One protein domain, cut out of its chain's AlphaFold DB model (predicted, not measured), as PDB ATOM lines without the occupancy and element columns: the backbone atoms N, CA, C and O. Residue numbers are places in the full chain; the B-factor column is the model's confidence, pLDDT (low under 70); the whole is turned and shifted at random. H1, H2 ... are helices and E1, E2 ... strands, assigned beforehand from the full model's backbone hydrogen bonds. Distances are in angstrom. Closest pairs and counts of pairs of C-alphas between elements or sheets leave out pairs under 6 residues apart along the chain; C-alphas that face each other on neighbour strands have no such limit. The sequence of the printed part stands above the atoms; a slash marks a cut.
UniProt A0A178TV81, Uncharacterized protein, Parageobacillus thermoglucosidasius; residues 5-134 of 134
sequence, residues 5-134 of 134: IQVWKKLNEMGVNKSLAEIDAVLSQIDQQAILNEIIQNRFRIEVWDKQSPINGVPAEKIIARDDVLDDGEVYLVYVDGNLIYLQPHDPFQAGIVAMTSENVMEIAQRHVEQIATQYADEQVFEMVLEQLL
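This is residues 5 to 134 of the 134 residues of an uncharacterized protein of Parageobacillus thermoglucosidasius (UniProt A0A178TV81). One long helix, H5, makes the axis of an elongated body, with a small three-stranded sheet packed along its first part, residues 105 to 117, and the two short helices H1 and H2 at its other end. Between these ends H3 crosses H5 and leads straight into the sheet, while the small helix H4 lies with long links beyond the sheet, at the end away from H1 and H2. The printed part has 130 residues, with five named helices and three named strands in the order H1 H2 H3 E1 H4 E2 E3 H5; the sheet, order E1 - E2 - E3, is antiparallel, and the class is mixed, helices and strands. The whole is loose, with a radius of gyration of the C-alphas of 19.4 A, and spans 56 by 29 by 26 A.

H1, residues 5 to 13, begins at C-alpha 5 (51.458, 143.317, 138.089). H2 holds residues 20 to 27, and H3, residues 32 to 43, is 16.1 A long. E1, residues 44 to 48, is 13.7 A long and begins at C-alpha 44 (26.112, 131.330, 134.960). H4 holds residues 60 to 64. E2, residues 76 to 80, is 13.4 A long, and E3, residues 83 to 88, is 14.6 A long. H5, residues 105 to 133, is 41.9 A long, has a kink of 26 degrees near residue 118 and ends at C-alpha 133 (54.104, 130.571, 146.034).

E2 is the inner strand, antiparallel to E1 at 161 degrees, with N 77 and O 47 2.7 A apart, within hydrogen-bond range. E2 and E3 form a hairpin at 152 degrees, with N 78 and O 86 2.9 A apart, also within range. H5 is on one face of the sheet, making two layers, a helix over a sheet; its height over the sheet is 11.2 A. It lies over E1 and E2 and runs along the strands, at 10 degrees to E2 on the local plane; the C-alphas of Tyr 76 and Ala 109 are the closest of E2 and H5, at 6.7 A. H3 only grazes the sheet, with residues 38 to 43. H3 touches residues 113 to 125 of H5 at a steep tilt of 59 degrees, opposite ways; their closest C-alphas, of Leu 36 and Ala 121, are 5.2 A apart. H2 touches residues 129 to 133 of H5, closest at Val 26 and Val 129, 6.3 A between C-alphas. H1 touches H2, closest at the C-alphas of Trp 8 and Leu 20, 6.8 A, and is only just about perpendicular to it, at 72 degrees. H1 and H5 are close but not clearly touching. H4 touches no helix and is not on the sheet. Every O i to N i+4 pair is within hydrogen-bond range in H1, H2, H3 and H4, and 24 of 25 are in H5.

The two C-alphas farthest apart, of Ser 19 and Glu 61, are 57.3 A apart. The printed part has no cut. The links E1 to H4, H4 to E2 and E3 to H5 are long. Mean pLDDT of the printed part is 96.1, and no printed residue is under 70.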
ATOM      1  N   ILE A   5      51.416 142.055 137.334       96.94
ATOM      2  CA  ILE A   5      51.458 143.317 138.089       96.94
ATOM      3  C   ILE A   5      50.326 143.371 139.119       96.94
ATOM      4  O   ILE A   5      50.556 143.786 140.254       96.94
ATOM      5  N   GLN A   6      49.122 142.921 138.751       96.44
ATOM      6  CA  GLN A   6      47.994 142.833 139.682       96.44
ATOM      7  C   GLN A   6      48.268 141.817 140.796       96.44
ATOM      8  O   GLN A   6      48.045 142.141 141.960       96.44
ATOM      9  N   VAL A   7      48.808 140.638 140.463       96.56
ATOM     10  CA  VAL A   7      49.225 139.638 141.462       96.56
ATOM     11  C   VAL A   7      50.274 140.214 142.407       96.56
ATOM     12  O   VAL A   7      50.104 140.162 143.620       96.56
ATOM     13  N   TRP A   8      51.344 140.794 141.861       97.06
ATOM     14  CA  TRP A   8      52.438 141.358 142.650       97.06
ATOM     15  C   TRP A   8      51.953 142.425 143.631       97.06
ATOM     16  O   TRP A   8      52.340 142.417 144.797       97.06
ATOM     17  N   LYS A   9      51.064 143.317 143.174       96.06
ATOM     18  CA  LYS A   9      50.467 144.344 144.028       96.06
ATOM     19  C   LYS A   9      49.701 143.712 145.196       96.06
ATOM     20  O   LYS A   9      49.959 144.082 146.337       96.06
ATOM     21  N   LYS A  10      48.832 142.733 144.915       95.81
ATOM     22  CA  LYS A  10      48.055 142.020 145.941       95.81
ATOM     23  C   LYS A  10      48.953 141.274 146.941       95.81
ATOM     24  O   LYS A  10      48.738 141.376 148.142       95.81
ATOM     25  N   LEU A  11      49.991 140.569 146.480       95.06
ATOM     26  CA  LEU A  11      50.924 139.852 147.364       95.06
ATOM     27  C   LEU A  11      51.677 140.802 148.307       95.06
ATOM     28  O   LEU A  11      51.781 140.531 149.503       95.06
ATOM     29  N   ASN A  12      52.137 141.950 147.804       93.94
ATOM     30  CA  ASN A  12      52.796 142.954 148.640       93.94
ATOM     31  C   ASN A  12      51.855 143.566 149.682       93.94
ATOM     32  O   ASN A  12      52.284 143.818 150.807       93.94
ATOM     33  N   GLU A  13      50.582 143.786 149.337       95.12
ATOM     34  CA  GLU A  13      49.553 144.228 150.290       95.12
ATOM     35  C   GLU A  13      49.360 143.210 151.431       95.12
ATOM     36  O   GLU A  13      49.041 143.598 152.553       95.12
ATOM     37  N   MET A  14      49.641 141.927 151.178       93.94
ATOM     38  CA  MET A  14      49.631 140.842 152.169       93.94
ATOM     39  C   MET A  14      50.981 140.641 152.887       93.94
ATOM     40  O   MET A  14      51.112 139.737 153.710       93.94
ATOM     41  N   GLY A  15      52.003 141.446 152.582       93.94
ATOM     42  CA  GLY A  15      53.354 141.298 153.137       93.94
ATOM     43  C   GLY A  15      54.174 140.152 152.528       93.94
ATOM     44  O   GLY A  15      55.243 139.821 153.045       93.94
ATOM     45  N   VAL A  16      53.706 139.554 151.428       93.25
ATOM     46  CA  VAL A  16      54.395 138.482 150.704       93.25
ATOM     47  C   VAL A  16      55.243 139.092 149.589       93.25
ATOM     48  O   VAL A  16      54.732 139.560 148.575       93.25
ATOM     49  N   ASN A  17      56.564 139.061 149.761       92.12
ATOM     50  CA  ASN A  17      57.502 139.603 148.781       92.12
ATOM     51  C   ASN A  17      57.936 138.510 147.796       92.12
ATOM     52  O   ASN A  17      58.731 137.637 148.145       92.12
ATOM     53  N   LYS A  18      57.441 138.580 146.557       94.88
ATOM     54  CA  LYS A  18      57.862 137.720 145.438       94.88
ATOM     55  C   LYS A  18      58.311 138.571 144.259       94.88
ATOM     56  O   LYS A  18      57.782 139.660 144.022       94.88
ATOM     57  N   SER A  19      59.300 138.092 143.516       95.12
ATOM     58  CA  SER A  19      59.739 138.756 142.293       95.12
ATOM     59  C   SER A  19      58.695 138.602 141.185       95.12
ATOM     60  O   SER A  19      57.947 137.625 141.127       95.12
ATOM     61  N   LEU A  20      58.676 139.549 140.244       96.00
ATOM     62  CA  LEU A  20      57.823 139.439 139.058       96.00
ATOM     63  C   LEU A  20      58.135 138.188 138.224       96.00
ATOM     64  O   LEU A  20      57.237 137.693 137.558       96.00
ATOM     65  N   ALA A  21      59.373 137.683 138.260       96.69
ATOM     66  CA  ALA A  21      59.774 136.477 137.539       96.69
ATOM     67  C   ALA A  21      59.176 135.202 138.158       96.69
ATOM     68  O   ALA A  21      58.707 134.341 137.422       96.69
ATOM     69  N   GLU A  22      59.139 135.101 139.492       95.88
ATOM     70  CA  GLU A  22      58.477 133.985 140.188       95.88
ATOM     71  C   GLU A  22      56.973 133.967 139.900       95.88
ATOM     72  O   GLU A  22      56.407 132.922 139.593       95.88
ATOM     73  N   ILE A  23      56.336 135.140 139.938       96.62
ATOM     74  CA  ILE A  23      54.905 135.287 139.650       96.62
ATOM     75  C   ILE A  23      54.593 134.915 138.197       96.62
ATOM     76  O   ILE A  23      53.624 134.209 137.936       96.62
ATOM     77  N   ASP A  24      55.402 135.388 137.246       96.75
ATOM     78  CA  ASP A  24      55.239 135.091 135.818       96.75
ATOM     79  C   ASP A  24      55.403 133.591 135.535       96.75
ATOM     80  O   ASP A  24      54.601 133.019 134.800       96.75
ATOM     81  N   ALA A  25      56.377 132.938 136.180       96.62
ATOM     82  CA  ALA A  25      56.580 131.497 136.067       96.62
ATOM     83  C   ALA A  25      55.350 130.705 136.537       96.62
ATOM     84  O   ALA A  25      54.910 129.805 135.824       96.62
ATOM     85  N   VAL A  26      54.754 131.067 137.678       96.75
ATOM     86  CA  VAL A  26      53.536 130.412 138.190       96.75
ATOM     87  C   VAL A  26      52.330 130.697 137.294       96.75
ATOM     88  O   VAL A  26      51.648 129.771 136.863       96.75
ATOM     89  N   LEU A  27      52.093 131.964 136.937       96.12
ATOM     90  CA  LEU A  27      50.976 132.338 136.062       96.12
ATOM     91  C   LEU A  27      51.043 131.645 134.698       96.12
ATOM     92  O   LEU A  27      49.999 131.307 134.149       96.12
ATOM     93  N   SER A  28      52.243 131.403 134.158       96.38
ATOM     94  CA  SER A  28      52.417 130.715 132.870       96.38
ATOM     95  C   SER A  28      51.939 129.258 132.863       96.38
ATOM     96  O   SER A  28      51.724 128.696 131.791       96.38
ATOM     97  N   GLN A  29      51.765 128.649 134.040       96.44
ATOM     98  CA  GLN A  29      51.274 127.276 134.194       96.44
ATOM     99  C   GLN A  29      49.749 127.204 134.338       96.44
ATOM    100  O   GLN A  29      49.184 126.113 134.281       96.44
ATOM    101  N   ILE A  30      49.083 128.343 134.538       97.06
ATOM    102  CA  ILE A  30      47.646 128.418 134.791       97.06
ATOM    103  C   ILE A  30      46.934 128.830 133.503       97.06
ATOM    104  O   ILE A  30      47.121 129.937 132.996       97.06
ATOM    105  N   ASP A  31      46.057 127.961 133.004       97.44
ATOM    106  CA  ASP A  31      45.148 128.308 131.913       97.44
ATOM    107  C   ASP A  31      43.974 129.136 132.450       97.44
ATOM    108  O   ASP A  31      42.905 128.633 132.799       97.44
ATOM    109  N   GLN A  32      44.196 130.445 132.540       97.19
ATOM    110  CA  GLN A  32      43.185 131.374 133.032       97.19
ATOM    111  C   GLN A  32      41.928 131.395 132.139       97.19
ATOM    112  O   GLN A  32      40.832 131.652 132.635       97.19
ATOM    113  N   GLN A  33      42.065 131.147 130.828       97.38
ATOM    114  CA  GLN A  33      40.921 131.144 129.911       97.38
ATOM    115  C   GLN A  33      40.055 129.902 130.130       97.38
ATOM    116  O   GLN A  33      38.829 130.006 130.093       97.38
ATOM    117  N   ALA A  34      40.669 128.746 130.390       97.56
ATOM    118  CA  ALA A  34      39.937 127.543 130.769       97.56
ATOM    119  C   ALA A  34      39.138 127.759 132.062       97.56
ATOM    120  O   ALA A  34      37.955 127.430 132.088       97.56
ATOM    121  N   ILE A  35      39.736 128.393 133.079       97.75
ATOM    122  CA  ILE A  35      39.050 128.732 134.339       97.75
ATOM    123  C   ILE A  35      37.857 129.662 134.083       97.75
ATOM    124  O   ILE A  35      36.756 129.408 134.568       97.75
ATOM    125  N   LEU A  36      38.042 130.719 133.285       97.88
ATOM    126  CA  LEU A  36      36.953 131.626 132.914       97.88
ATOM    127  C   LEU A  36      35.804 130.875 132.221       97.88
ATOM    128  O   LEU A  36      34.641 131.042 132.591       97.88
ATOM    129  N   ASN A  37      36.127 130.030 131.243       97.56
ATOM    130  CA  ASN A  37      35.132 129.250 130.513       97.56
ATOM    131  C   ASN A  37      34.380 128.283 131.438       97.56
ATOM    132  O   ASN A  37      33.161 128.169 131.332       97.56
ATOM    133  N   GLU A  38      35.087 127.619 132.353       97.50
ATOM    134  CA  GLU A  38      34.496 126.719 133.345       97.50
ATOM    135  C   GLU A  38      33.514 127.465 134.256       97.50
ATOM    136  O   GLU A  38      32.383 127.019 134.451       97.50
ATOM    137  N   ILE A  39      33.907 128.638 134.760       97.44
ATOM    138  CA  ILE A  39      33.045 129.488 135.588       97.44
ATOM    139  C   ILE A  39      31.777 129.878 134.826       97.44
ATOM    140  O   ILE A  39      30.678 129.714 135.357       97.44
ATOM    141  N   ILE A  40      31.908 130.363 133.586       97.44
ATOM    142  CA  ILE A  40      30.759 130.763 132.761       97.44
ATOM    143  C   ILE A  40      29.815 129.577 132.554       97.44
ATOM    144  O   ILE A  40      28.613 129.710 132.762       97.44
ATOM    145  N   GLN A  41      30.347 128.413 132.180       96.62
ATOM    146  CA  GLN A  41      29.539 127.239 131.847       96.62
ATOM    147  C   GLN A  41      28.832 126.630 133.060       96.62
ATOM    148  O   GLN A  41      27.703 126.159 132.930       96.62
ATOM    149  N   ASN A  42      29.480 126.631 134.225       96.88
ATOM    150  CA  ASN A  42      28.978 125.907 135.392       96.88
ATOM    151  C   ASN A  42      28.150 126.774 136.338       96.88
ATOM    152  O   ASN A  42      27.274 126.252 137.028       96.88
ATOM    153  N   ARG A  43      28.432 128.078 136.405       96.94
ATOM    154  CA  ARG A  43      27.829 128.964 137.413       96.94
ATOM    155  C   ARG A  43      26.805 129.917 136.830       96.94
ATOM    156  O   ARG A  43      25.878 130.300 137.541       96.94
ATOM    157  N   PHE A  44      26.953 130.306 135.565       98.06
ATOM    158  CA  PHE A  44      26.112 131.330 134.960       98.06
ATOM    159  C   PHE A  44      25.015 130.735 134.086       98.06
ATOM    160  O   PHE A  44      25.206 129.770 133.350       98.06
ATOM    161  N   ARG A  45      23.847 131.372 134.129       98.12
ATOM    162  CA  ARG A  45      22.748 131.112 133.202       98.12
ATOM    163  C   ARG A  45      22.118 132.431 132.784       98.12
ATOM    164  O   ARG A  45      21.851 133.283 133.628       98.12
ATOM    165  N   ILE A  46      21.878 132.573 131.487       98.25
ATOM    166  CA  ILE A  46      21.265 133.754 130.878       98.25
ATOM    167  C   ILE A  46      19.886 133.357 130.365       98.25
ATOM    168  O   ILE A  46      19.745 132.313 129.729       98.25
ATOM    169  N   GLU A  47      18.885 134.194 130.613       98.06
ATOM    170  CA  GLU A  47      17.544 134.040 130.047       98.06
ATOM    171  C   GLU A  47      17.066 135.381 129.487       98.06
ATOM    172  O   GLU A  47      17.234 136.409 130.136       98.06
ATOM    173  N   VAL A  48      16.457 135.386 128.298       98.06
ATOM    174  CA  VAL A  48      15.680 136.544 127.828       98.06
ATOM    175  C   VAL A  48      14.296 136.434 128.446       98.06
ATOM    176  O   VAL A  48      13.643 135.396 128.332       98.06
ATOM    177  N   TRP A  49      13.876 137.473 129.155       97.88
ATOM    178  CA  TRP A  49      12.620 137.469 129.884       97.88
ATOM    179  C   TRP A  49      11.438 137.647 128.931       97.88
ATOM    180  O   TRP A  49      11.411 138.561 128.115       97.88
ATOM    181  N   ASP A  50      10.415 136.814 129.093       96.06
ATOM    182  CA  ASP A  50       9.191 136.815 128.280       96.06
ATOM    183  C   ASP A  50       8.255 138.018 128.532       96.06
ATOM    184  O   ASP A  50       7.211 138.128 127.885       96.06
ATOM    185  N   LYS A  51       8.603 138.885 129.496       95.19
ATOM    186  CA  LYS A  51       7.784 139.998 130.009       95.19
ATOM    187  C   LYS A  51       6.389 139.576 130.491       95.19
ATOM    188  O   LYS A  51       5.460 140.379 130.510       95.19
ATOM    189  N   GLN A  52       6.212 138.319 130.882       96.19
ATOM    190  CA  GLN A  52       4.928 137.767 131.326       96.19
ATOM    191  C   GLN A  52       5.077 137.004 132.636       96.19
ATOM    192  O   GLN A  52       4.262 137.144 133.549       96.19
ATOM    193  N   SER A  53       6.139 136.213 132.751       96.56
ATOM    194  CA  SER A  53       6.440 135.433 133.936       96.56
ATOM    195  C   SER A  53       6.846 136.347 135.097       96.56
ATOM    196  O   SER A  53       7.618 137.289 134.900       96.56
ATOM    197  N   PRO A  54       6.373 136.087 136.328       96.75
ATOM    198  CA  PRO A  54       6.815 136.842 137.492       96.75
ATOM    199  C   PRO A  54       8.295 136.576 137.781       96.75
ATOM    200  O   PRO A  54       8.786 135.461 137.602       96.75
ATOM    201  N   ILE A  55       8.992 137.574 138.318       96.25
ATOM    202  CA  ILE A  55      10.397 137.451 138.723       96.25
ATOM    203  C   ILE A  55      10.471 137.528 140.246       96.25
ATOM    204  O   ILE A  55      10.061 138.521 140.841       96.25
ATOM    205  N   ASN A  56      10.980 136.473 140.894       92.94
ATOM    206  CA  ASN A  56      11.102 136.381 142.358       92.94
ATOM    207  C   ASN A  56       9.800 136.739 143.112       92.94
ATOM    208  O   ASN A  56       9.821 137.410 144.141       92.94
ATOM    209  N   GLY A  57       8.647 136.315 142.582       92.56
ATOM    210  CA  GLY A  57       7.326 136.591 143.162       92.56
ATOM    211  C   GLY A  57       6.777 137.998 142.889       92.56
ATOM    212  O   GLY A  57       5.655 138.298 143.298       92.56
ATOM    213  N   VAL A  58       7.519 138.852 142.178       95.69
ATOM    214  CA  VAL A  58       7.029 140.145 141.692       95.69
ATOM    215  C   VAL A  58       6.287 139.930 140.365       95.69
ATOM    216  O   VAL A  58       6.887 139.397 139.430       95.69
ATOM    217  N   PRO A  59       5.003 140.327 140.258       97.31
ATOM    218  CA  PRO A  59       4.247 140.236 139.010       97.31
ATOM    219  C   PRO A  59       4.899 141.031 137.875       97.31
ATOM    220  O   PRO A  59       5.439 142.115 138.117       97.31
ATOM    221  N   ALA A  60       4.812 140.514 136.648       96.94
ATOM    222  CA  ALA A  60       5.434 141.119 135.474       96.94
ATOM    223  C   ALA A  60       4.981 142.568 135.250       96.94
ATOM    224  O   ALA A  60       5.807 143.425 134.945       96.94
ATOM    225  N   GLU A  61       3.710 142.882 135.509       96.56
ATOM    226  CA  GLU A  61       3.146 144.220 135.303       96.56
ATOM    227  C   GLU A  61       3.842 145.278 136.166       96.56
ATOM    228  O   GLU A  61       4.025 146.415 135.741       96.56
ATOM    229  N   LYS A  62       4.277 144.907 137.378       96.56
ATOM    230  CA  LYS A  62       5.011 145.822 138.264       96.56
ATOM    231  C   LYS A  62       6.435 146.077 137.790       96.56
ATOM    232  O   LYS A  62       6.988 147.128 138.089       96.56
ATOM    233  N   ILE A  63       7.036 145.105 137.113       95.81
ATOM    234  CA  ILE A  63       8.396 145.209 136.585       95.81
ATOM    235  C   ILE A  63       8.375 146.032 135.300       95.81
ATOM    236  O   ILE A  63       9.196 146.927 135.159       95.81
ATOM    237  N   ILE A  64       7.408 145.783 134.415       95.94
ATOM    238  CA  ILE A  64       7.209 146.561 133.184       95.94
ATOM    239  C   ILE A  64       6.930 148.032 133.504       95.94
ATOM    240  O   ILE A  64       7.391 148.907 132.792       95.94
ATOM    241  N   ALA A  65       6.240 148.321 134.610       95.50
ATOM    242  CA  ALA A  65       5.967 149.692 135.039       95.50
ATOM    243  C   ALA A  65       7.199 150.478 135.540       95.50
ATOM    244  O   ALA A  65       7.038 151.608 135.999       95.50
ATOM    245  N   ARG A  66       8.406 149.897 135.532       95.00
ATOM    246  CA  ARG A  66       9.635 150.615 135.893       95.00
ATOM    247  C   ARG A  66      10.077 151.523 134.745       95.00
ATOM    248  O   ARG A  66      10.094 151.100 133.598       95.00
ATOM    249  N   ASP A  67      10.560 152.718 135.080       93.62
ATOM    250  CA  ASP A  67      11.017 153.714 134.097       93.62
ATOM    251  C   ASP A  67      12.223 153.258 133.250       93.62
ATOM    252  O   ASP A  67      12.506 153.837 132.204       93.62
ATOM    253  N   ASP A  68      12.959 152.241 133.707       93.62
ATOM    254  CA  ASP A  68      14.119 151.681 133.013       93.62
ATOM    255  C   ASP A  68      13.789 150.483 132.112       93.62
ATOM    256  O   ASP A  68      14.680 149.989 131.420       93.62
ATOM    257  N   VAL A  69      12.529 150.034 132.087       94.75
ATOM    258  CA  VAL A  69      12.043 148.963 131.211       94.75
ATOM    259  C   VAL A  69      11.331 149.579 130.015       94.75
ATOM    260  O   VAL A  69      10.218 150.079 130.122       94.75
ATOM    261  N   LEU A  70      11.979 149.526 128.853       91.88
ATOM    262  CA  LEU A  70      11.392 150.016 127.607       91.88
ATOM    263  C   LEU A  70      10.384 148.995 127.052       91.88
ATOM    264  O   LEU A  70      10.665 147.791 127.017       91.88
ATOM    265  N   ASP A  71       9.221 149.471 126.601       87.75
ATOM    266  CA  ASP A  71       8.111 148.632 126.117       87.75
ATOM    267  C   ASP A  71       8.557 147.673 125.000       87.75
ATOM    268  O   ASP A  71       8.258 146.476 125.013       87.75
ATOM    269  N   ASP A  72       9.360 148.194 124.084       88.81
ATOM    270  CA  ASP A  72       9.882 147.575 122.871       88.81
ATOM    271  C   ASP A  72      11.324 147.043 123.010       88.81
ATOM    272  O   ASP A  72      11.862 146.472 122.063       88.81
ATOM    273  N   GLY A  73      11.939 147.170 124.194       94.38
ATOM    274  CA  GLY A  73      13.277 146.637 124.476       94.38
ATOM    275  C   GLY A  73      13.260 145.236 125.084       94.38
ATOM    276  O   GLY A  73      12.458 144.950 125.966       94.38
ATOM    277  N   GLU A  74      14.166 144.361 124.667       97.88
ATOM    278  CA  GLU A  74      14.375 143.070 125.328       97.88
ATOM    279  C   GLU A  74      14.991 143.251 126.721       97.88
ATOM    280  O   GLU A  74      15.786 144.162 126.960       97.88
ATOM    281  N   VAL A  75      14.654 142.347 127.640       98.00
ATOM    282  CA  VAL A  75      15.205 142.302 129.000       98.00
ATOM    283  C   VAL A  75      15.871 140.950 129.178       98.00
ATOM    284  O   VAL A  75      15.249 139.926 128.899       98.00
ATOM    285  N   TYR A  76      17.103 140.918 129.679       98.50
ATOM    286  CA  TYR A  76      17.737 139.656 130.051       98.50
ATOM    287  C   TYR A  76      17.939 139.538 131.556       98.50
ATOM    288  O   TYR A  76      18.051 140.517 132.298       98.50
ATOM    289  N   LEU A  77      17.999 138.290 131.990       98.38
ATOM    290  CA  LEU A  77      18.193 137.855 133.355       98.38
ATOM    291  C   LEU A  77      19.518 137.105 133.438       98.38
ATOM    292  O   LEU A  77      19.809 136.261 132.589       98.38
ATOM    293  N   VAL A  78      20.307 137.395 134.470       98.19
ATOM    294  CA  VAL A  78      21.537 136.654 134.769       98.19
ATOM    295  C   VAL A  78      21.390 135.973 136.110       98.19
ATOM    296  O   VAL A  78      21.216 136.621 137.147       98.19
ATOM    297  N   TYR A  79      21.512 134.655 136.076       97.81
ATOM    298  CA  TYR A  79      21.544 133.806 137.248       97.81
ATOM    299  C   TYR A  79      22.979 133.376 137.534       97.81
ATOM    300  O   TYR A  79      23.704 133.012 136.609       97.81
ATOM    301  N   VAL A  80      23.352 133.371 138.812       96.81
ATOM    302  CA  VAL A  80      24.615 132.817 139.307       96.81
ATOM    303  C   VAL A  80      24.288 131.773 140.367       96.81
ATOM    304  O   VAL A  80      23.569 132.066 141.325       96.81
ATOM    305  N   ASP A  81      24.760 130.544 140.164       96.06
ATOM    306  CA  ASP A  81      24.506 129.396 141.043       96.06
ATOM    307  C   ASP A  81      23.000 129.209 141.340       96.06
ATOM    308  O   ASP A  81      22.575 128.956 142.467       96.06
ATOM    309  N   GLY A  82      22.167 129.407 140.311       95.44
ATOM    310  CA  GLY A  82      20.705 129.286 140.379       95.44
ATOM    311  C   GLY A  82      19.959 130.507 140.935       95.44
ATOM    312  O   GLY A  82      18.735 130.559 140.828       95.44
ATOM    313  N   ASN A  83      20.656 131.514 141.466       96.19
ATOM    314  CA  ASN A  83      20.037 132.725 142.008       96.19
ATOM    315  C   ASN A  83      20.030 133.844 140.972       96.19
ATOM    316  O   ASN A  83      21.053 134.104 140.346       96.19
ATOM    317  N   LEU A  84      18.904 134.541 140.810       96.50
ATOM    318  CA  LEU A  84      18.844 135.726 139.954       96.50
ATOM    319  C   LEU A  84      19.643 136.868 140.588       96.50
ATOM    320  O   LEU A  84      19.260 137.360 141.649       96.50
ATOM    321  N   ILE A  85      20.709 137.304 139.920       96.00
ATOM    322  CA  ILE A  85      21.561 138.408 140.384       96.00
ATOM    323  C   ILE A  85      21.286 139.686 139.593       96.00
ATOM    324  O   ILE A  85      21.288 140.769 140.175       96.00
ATOM    325  N   TYR A  86      20.990 139.572 138.293       96.69
ATOM    326  CA  TYR A  86      20.700 140.731 137.451       96.69
ATOM    327  C   TYR A  86      19.390 140.580 136.695       96.69
ATOM    328  O   TYR A  86      19.145 139.563 136.053       96.69
ATOM    329  N   LEU A  87      18.604 141.650 136.719       97.38
ATOM    330  CA  LEU A  87      17.573 141.951 135.738       97.38
ATOM    331  C   LEU A  87      18.075 143.177 134.987       97.38
ATOM    332  O   LEU A  87      18.150 144.256 135.577       97.38
ATOM    333  N   GLN A  88      18.451 142.997 133.724       98.00
ATOM    334  CA  GLN A  88      19.027 144.051 132.901       98.00
ATOM    335  C   GLN A  88      18.024 144.472 131.815       98.00
ATOM    336  O   GLN A  88      17.799 143.705 130.876       98.00
ATOM    337  N   PRO A  89      17.412 145.665 131.925       97.31
ATOM    338  CA  PRO A  89      16.342 146.081 131.021       97.31
ATOM    339  C   PRO A  89      16.794 146.938 129.829       97.31
ATOM    340  O   PRO A  89      16.007 147.222 128.931       97.31
ATOM    341  N   HIS A  90      18.064 147.342 129.808       96.75
ATOM    342  CA  HIS A  90      18.676 148.149 128.753       96.75
ATOM    343  C   HIS A  90      20.149 147.760 128.583       96.75
ATOM    344  O   HIS A  90      20.720 147.099 129.452       96.75
ATOM    345  N   ASP A  91      20.795 148.208 127.509       97.00
ATOM    346  CA  ASP A  91      22.213 147.934 127.264       97.00
ATOM    347  C   ASP A  91      23.089 148.542 128.389       97.00
ATOM    348  O   ASP A  91      23.057 149.760 128.588       97.00
ATOM    349  N   PRO A  92      23.849 147.737 129.162       96.50
ATOM    350  CA  PRO A  92      24.720 148.240 130.226       96.50
ATOM    351  C   PRO A  92      26.025 148.863 129.702       96.50
ATOM    352  O   PRO A  92      26.778 149.454 130.477       96.50
ATOM    353  N   PHE A  93      26.328 148.728 128.407       96.88
ATOM    354  CA  PHE A  93      27.549 149.239 127.777       96.88
ATOM    355  C   PHE A  93      27.348 150.560 127.041       96.88
ATOM    356  O   PHE A  93      28.307 151.105 126.488       96.88
ATOM    357  N   GLN A  94      26.124 151.080 127.037       96.12
ATOM    358  CA  GLN A  94      25.787 152.370 126.458       96.12
ATOM    359  C   GLN A  94      25.357 153.352 127.545       96.12
ATOM    360  O   GLN A  94      24.822 152.981 128.585       96.12
ATOM    361  N   ALA A  95      25.626 154.635 127.311       93.69
ATOM    362  CA  ALA A  95      25.199 155.682 128.224       93.69
ATOM    363  C   ALA A  95      23.697 155.962 128.047       93.69
ATOM    364  O   ALA A  95      23.241 156.223 126.935       93.69
ATOM    365  N   GLY A  96      22.959 155.982 129.159       93.12
ATOM    366  CA  GLY A  96      21.510 156.198 129.170       93.12
ATOM    367  C   GLY A  96      20.705 154.900 129.053       93.12
ATOM    368  O   GLY A  96      21.248 153.807 129.186       93.12
ATOM    369  N   ILE A  97      19.394 155.032 128.834       94.25
ATOM    370  CA  ILE A  97      18.467 153.899 128.708       94.25
ATOM    371  C   ILE A  97      18.332 153.571 127.219       94.25
ATOM    372  O   ILE A  97      17.538 154.185 126.506       94.25
ATOM    373  N   VAL A  98      19.160 152.642 126.741       95.94
ATOM    374  CA  VAL A  98      19.154 152.183 125.345       95.94
ATOM    375  C   VAL A  98      18.548 150.785 125.270       95.94
ATOM    376  O   VAL A  98      19.053 149.855 125.898       95.94
ATOM    377  N   ALA A  99      17.473 150.632 124.494       96.56
ATOM    378  CA  ALA A  99      16.801 149.348 124.305       96.56
ATOM    379  C   ALA A  99      17.743 148.301 123.700       96.56
ATOM    380  O   ALA A  99      18.471 148.576 122.743       96.56
ATOM    381  N   MET A 100      17.669 147.081 124.225       97.44
ATOM    382  CA  MET A 100      18.218 145.903 123.560       97.44
ATOM    383  C   MET A 100      17.178 145.345 122.590       97.44
ATOM    384  O   MET A 100      15.978 145.488 122.809       97.44
ATOM    385  N   THR A 101      17.630 144.711 121.519       97.31
ATOM    386  CA  THR A 101      16.771 144.083 120.513       97.31
ATOM    387  C   THR A 101      16.916 142.570 120.582       97.31
ATOM    388  O   THR A 101      17.901 142.047 121.105       97.31
ATOM    389  N   SER A 102      15.971 141.844 119.990       96.25
ATOM    390  CA  SER A 102      16.052 140.382 119.879       96.25
ATOM    391  C   SER A 102      17.290 139.901 119.108       96.25
ATOM    392  O   SER A 102      17.734 138.772 119.300       96.25
ATOM    393  N   GLU A 103      17.878 140.764 118.275       97.19
ATOM    394  CA  GLU A 103      19.094 140.477 117.513       97.19
ATOM    395  C   GLU A 103      20.367 140.572 118.367       97.19
ATOM    396  O   GLU A 103      21.315 139.834 118.106       97.19
ATOM    397  N   ASN A 104      20.407 141.452 119.377       97.56
ATOM    398  CA  ASN A 104      21.636 141.756 120.123       97.56
ATOM    399  C   ASN A 104      21.596 141.395 121.618       97.56
ATOM    400  O   ASN A 104      22.654 141.297 122.241       97.56
ATOM    401  N   VAL A 105      20.415 141.153 122.197       98.12
ATOM    402  CA  VAL A 105      20.247 140.956 123.647       98.12
ATOM    403  C   VAL A 105      21.132 139.835 124.192       98.12
ATOM    404  O   VAL A 105      21.745 139.989 125.247       98.12
ATOM    405  N   MET A 106      21.264 138.728 123.457       98.19
ATOM    406  CA  MET A 106      22.074 137.589 123.896       98.19
ATOM    407  C   MET A 106      23.575 137.862 123.833       98.19
ATOM    408  O   MET A 106      24.296 137.435 124.730       98.19
ATOM    409  N   GLU A 107      24.046 138.589 122.821       98.25
ATOM    410  CA  GLU A 107      25.455 138.986 122.722       98.25
ATOM    411  C   GLU A 107      25.821 139.951 123.859       98.25
ATOM    412  O   GLU A 107      26.828 139.770 124.546       98.25
ATOM    413  N   ILE A 108      24.959 140.937 124.121       98.38
ATOM    414  CA  ILE A 108      25.129 141.893 125.220       98.38
ATOM    415  C   ILE A 108      25.138 141.160 126.568       98.38
ATOM    416  O   ILE A 108      26.010 141.410 127.403       98.38
ATOM    417  N   ALA A 109      24.207 140.228 126.776       98.31
ATOM    418  CA  ALA A 109      24.143 139.431 127.995       98.31
ATOM    419  C   ALA A 109      25.395 138.562 128.190       98.31
ATOM    420  O   ALA A 109      25.931 138.511 129.296       98.31
ATOM    421  N   GLN A 110      25.895 137.920 127.129       98.00
ATOM    422  CA  GLN A 110      27.128 137.126 127.173       98.00
ATOM    423  C   GLN A 110      28.326 137.993 127.544       98.00
ATOM    424  O   GLN A 110      29.047 137.662 128.481       98.00
ATOM    425  N   ARG A 111      28.480 139.157 126.904       98.00
ATOM    426  CA  ARG A 111      29.538 140.113 127.240       98.00
ATOM    427  C   ARG A 111      29.452 140.584 128.695       98.00
ATOM    428  O   ARG A 111      30.480 140.761 129.347       98.00
ATOM    429  N   HIS A 112      28.245 140.794 129.220       97.62
ATOM    430  CA  HIS A 112      28.061 141.161 130.626       97.62
ATOM    431  C   HIS A 112      28.463 140.017 131.561       97.62
ATOM    432  O   HIS A 112      29.235 140.234 132.493       97.62
ATOM    433  N   VAL A 113      28.026 138.789 131.272       98.00
ATOM    434  CA  VAL A 113      28.439 137.598 132.023       98.00
ATOM    435  C   VAL A 113      29.952 137.411 131.990       98.00
ATOM    436  O   VAL A 113      30.539 137.185 133.040       98.00
ATOM    437  N   GLU A 114      30.606 137.578 130.840       97.44
ATOM    438  CA  GLU A 114      32.064 137.486 130.725       97.44
ATOM    439  C   GLU A 114      32.786 138.497 131.625       97.44
ATOM    440  O   GLU A 114      33.773 138.142 132.273       97.44
ATOM    441  N   GLN A 115      32.294 139.737 131.732       95.75
ATOM    442  CA  GLN A 115      32.890 140.744 132.622       95.75
ATOM    443  C   GLN A 115      32.787 140.366 134.100       95.75
ATOM    444  O   GLN A 115      33.735 140.587 134.857       95.75
ATOM    445  N   ILE A 116      31.652 139.803 134.514       95.44
ATOM    446  CA  ILE A 116      31.441 139.357 135.894       95.44
ATOM    447  C   ILE A 116      32.279 138.096 136.152       95.44
ATOM    448  O   ILE A 116      33.032 138.035 137.121       95.44
ATOM    449  N   ALA A 117      32.212 137.108 135.259       97.06
ATOM    450  CA  ALA A 117      32.947 135.853 135.361       97.06
ATOM    451  C   ALA A 117      34.467 136.063 135.367       97.06
ATOM    452  O   ALA A 117      35.172 135.361 136.085       97.06
ATOM    453  N   THR A 118      34.970 137.075 134.653       97.06
ATOM    454  CA  THR A 118      36.389 137.457 134.694       97.06
ATOM    455  C   THR A 118      36.835 137.839 136.103       97.06
ATOM    456  O   THR A 118      37.956 137.521 136.481       97.06
ATOM    457  N   GLN A 119      35.981 138.482 136.905       94.75
ATOM    458  CA  GLN A 119      36.334 138.845 138.283       94.75
ATOM    459  C   GLN A 119      36.469 137.601 139.165       94.75
ATOM    460  O   GLN A 119      37.453 137.482 139.891       94.75
ATOM    461  N   TYR A 120      35.537 136.651 139.041       95.25
ATOM    462  CA  TYR A 120      35.619 135.360 139.731       95.25
ATOM    463  C   TYR A 120      36.842 134.548 139.285       95.25
ATOM    464  O   TYR A 120      37.544 133.984 140.119       95.25
ATOM    465  N   ALA A 121      37.127 134.521 137.980       97.38
ATOM    466  CA  ALA A 121      38.296 133.838 137.440       97.38
ATOM    467  C   ALA A 121      39.594 134.465 137.963       97.38
ATOM    468  O   ALA A 121      40.490 133.753 138.398       97.38
ATOM    469  N   ASP A 122      39.684 135.796 137.974       97.06
ATOM    470  CA  ASP A 122      40.853 136.520 138.474       97.06
ATOM    471  C   ASP A 122      41.065 136.302 139.988       97.06
ATOM    472  O   ASP A 122      42.204 136.312 140.456       97.06
ATOM    473  N   GLU A 123      40.000 136.099 140.768       96.06
ATOM    474  CA  GLU A 123      40.087 135.721 142.185       96.06
ATOM    475  C   GLU A 123      40.597 134.286 142.357       96.06
ATOM    476  O   GLU A 123      41.608 134.084 143.027       96.06
ATOM    477  N   GLN A 124      39.996 133.317 141.664       96.81
ATOM    478  CA  GLN A 124      40.417 131.914 141.718       96.81
ATOM    479  C   GLN A 124      41.866 131.724 141.239       96.81
ATOM    480  O   GLN A 124      42.652 131.017 141.865       96.81
ATOM    481  N   VAL A 125      42.263 132.398 140.155       97.38
ATOM    482  CA  VAL A 125      43.652 132.388 139.670       97.38
ATOM    483  C   VAL A 125      44.594 132.962 140.728       97.38
ATOM    484  O   VAL A 125      45.687 132.433 140.920       97.38
ATOM    485  N   PHE A 126      44.201 134.033 141.420       97.06
ATOM    486  CA  PHE A 126      45.029 134.609 142.477       97.06
ATOM    487  C   PHE A 126      45.237 133.631 143.642       97.06
ATOM    488  O   PHE A 126      46.365 133.501 144.113       97.06
ATOM    489  N   GLU A 127      44.188 132.925 144.068       96.00
ATOM    490  CA  GLU A 127      44.279 131.885 145.101       96.00
ATOM    491  C   GLU A 127      45.237 130.763 144.684       96.00
ATOM    492  O   GLU A 127      46.165 130.443 145.425       96.00
ATOM    493  N   MET A 128      45.112 130.254 143.454       96.38
ATOM    494  CA  MET A 128      46.020 129.231 142.919       96.38
ATOM    495  C   MET A 128      47.481 129.702 142.881       96.38
ATOM    496  O   MET A 128      48.400 128.926 143.145       96.38
ATOM    497  N   VAL A 129      47.722 130.973 142.543       95.38
ATOM    498  CA  VAL A 129      49.075 131.547 142.560       95.38
ATOM    499  C   VAL A 129      49.615 131.631 143.986       95.38
ATOM    500  O   VAL A 129      50.785 131.330 144.213       95.38
ATOM    501  N   LEU A 130      48.779 132.035 144.946       94.56
ATOM    502  CA  LEU A 130      49.155 132.117 146.353       94.56
ATOM    503  C   LEU A 130      49.551 130.738 146.899       94.56
ATOM    504  O   LEU A 130      50.603 130.624 147.522       94.56
ATOM    505  N   GLU A 131      48.761 129.703 146.606       93.81
ATOM    506  CA  GLU A 131      49.024 128.312 147.005       93.81
ATOM    507  C   GLU A 131      50.328 127.750 146.432       93.81
ATOM    508  O   GLU A 131      50.989 126.948 147.080       93.81
ATOM    509  N   GLN A 132      50.715 128.154 145.221       93.50
ATOM    510  CA  GLN A 132      51.967 127.696 144.610       93.50
ATOM    511  C   GLN A 132      53.199 128.472 145.094       93.50
ATOM    512  O   GLN A 132      54.327 127.996 144.948       93.50
ATOM    513  N   LEU A 133      53.013 129.688 145.614       90.44
ATOM    514  CA  LEU A 133      54.104 130.571 146.034       90.44
ATOM    515  C   LEU A 133      54.413 130.512 147.538       90.44
ATOM    516  O   LEU A 133      55.497 130.979 147.924       90.44
ATOM    517  N   LEU A 134      53.495 129.990 148.355       85.75
ATOM    518  CA  LEU A 134      53.624 129.812 149.807       85.75
ATOM    519  C   LEU A 134      53.865 128.347 150.178       85.75
ATOM    520  O   LEU A 134      54.709 128.134 151.078       85.75
TER     521      LEU A 134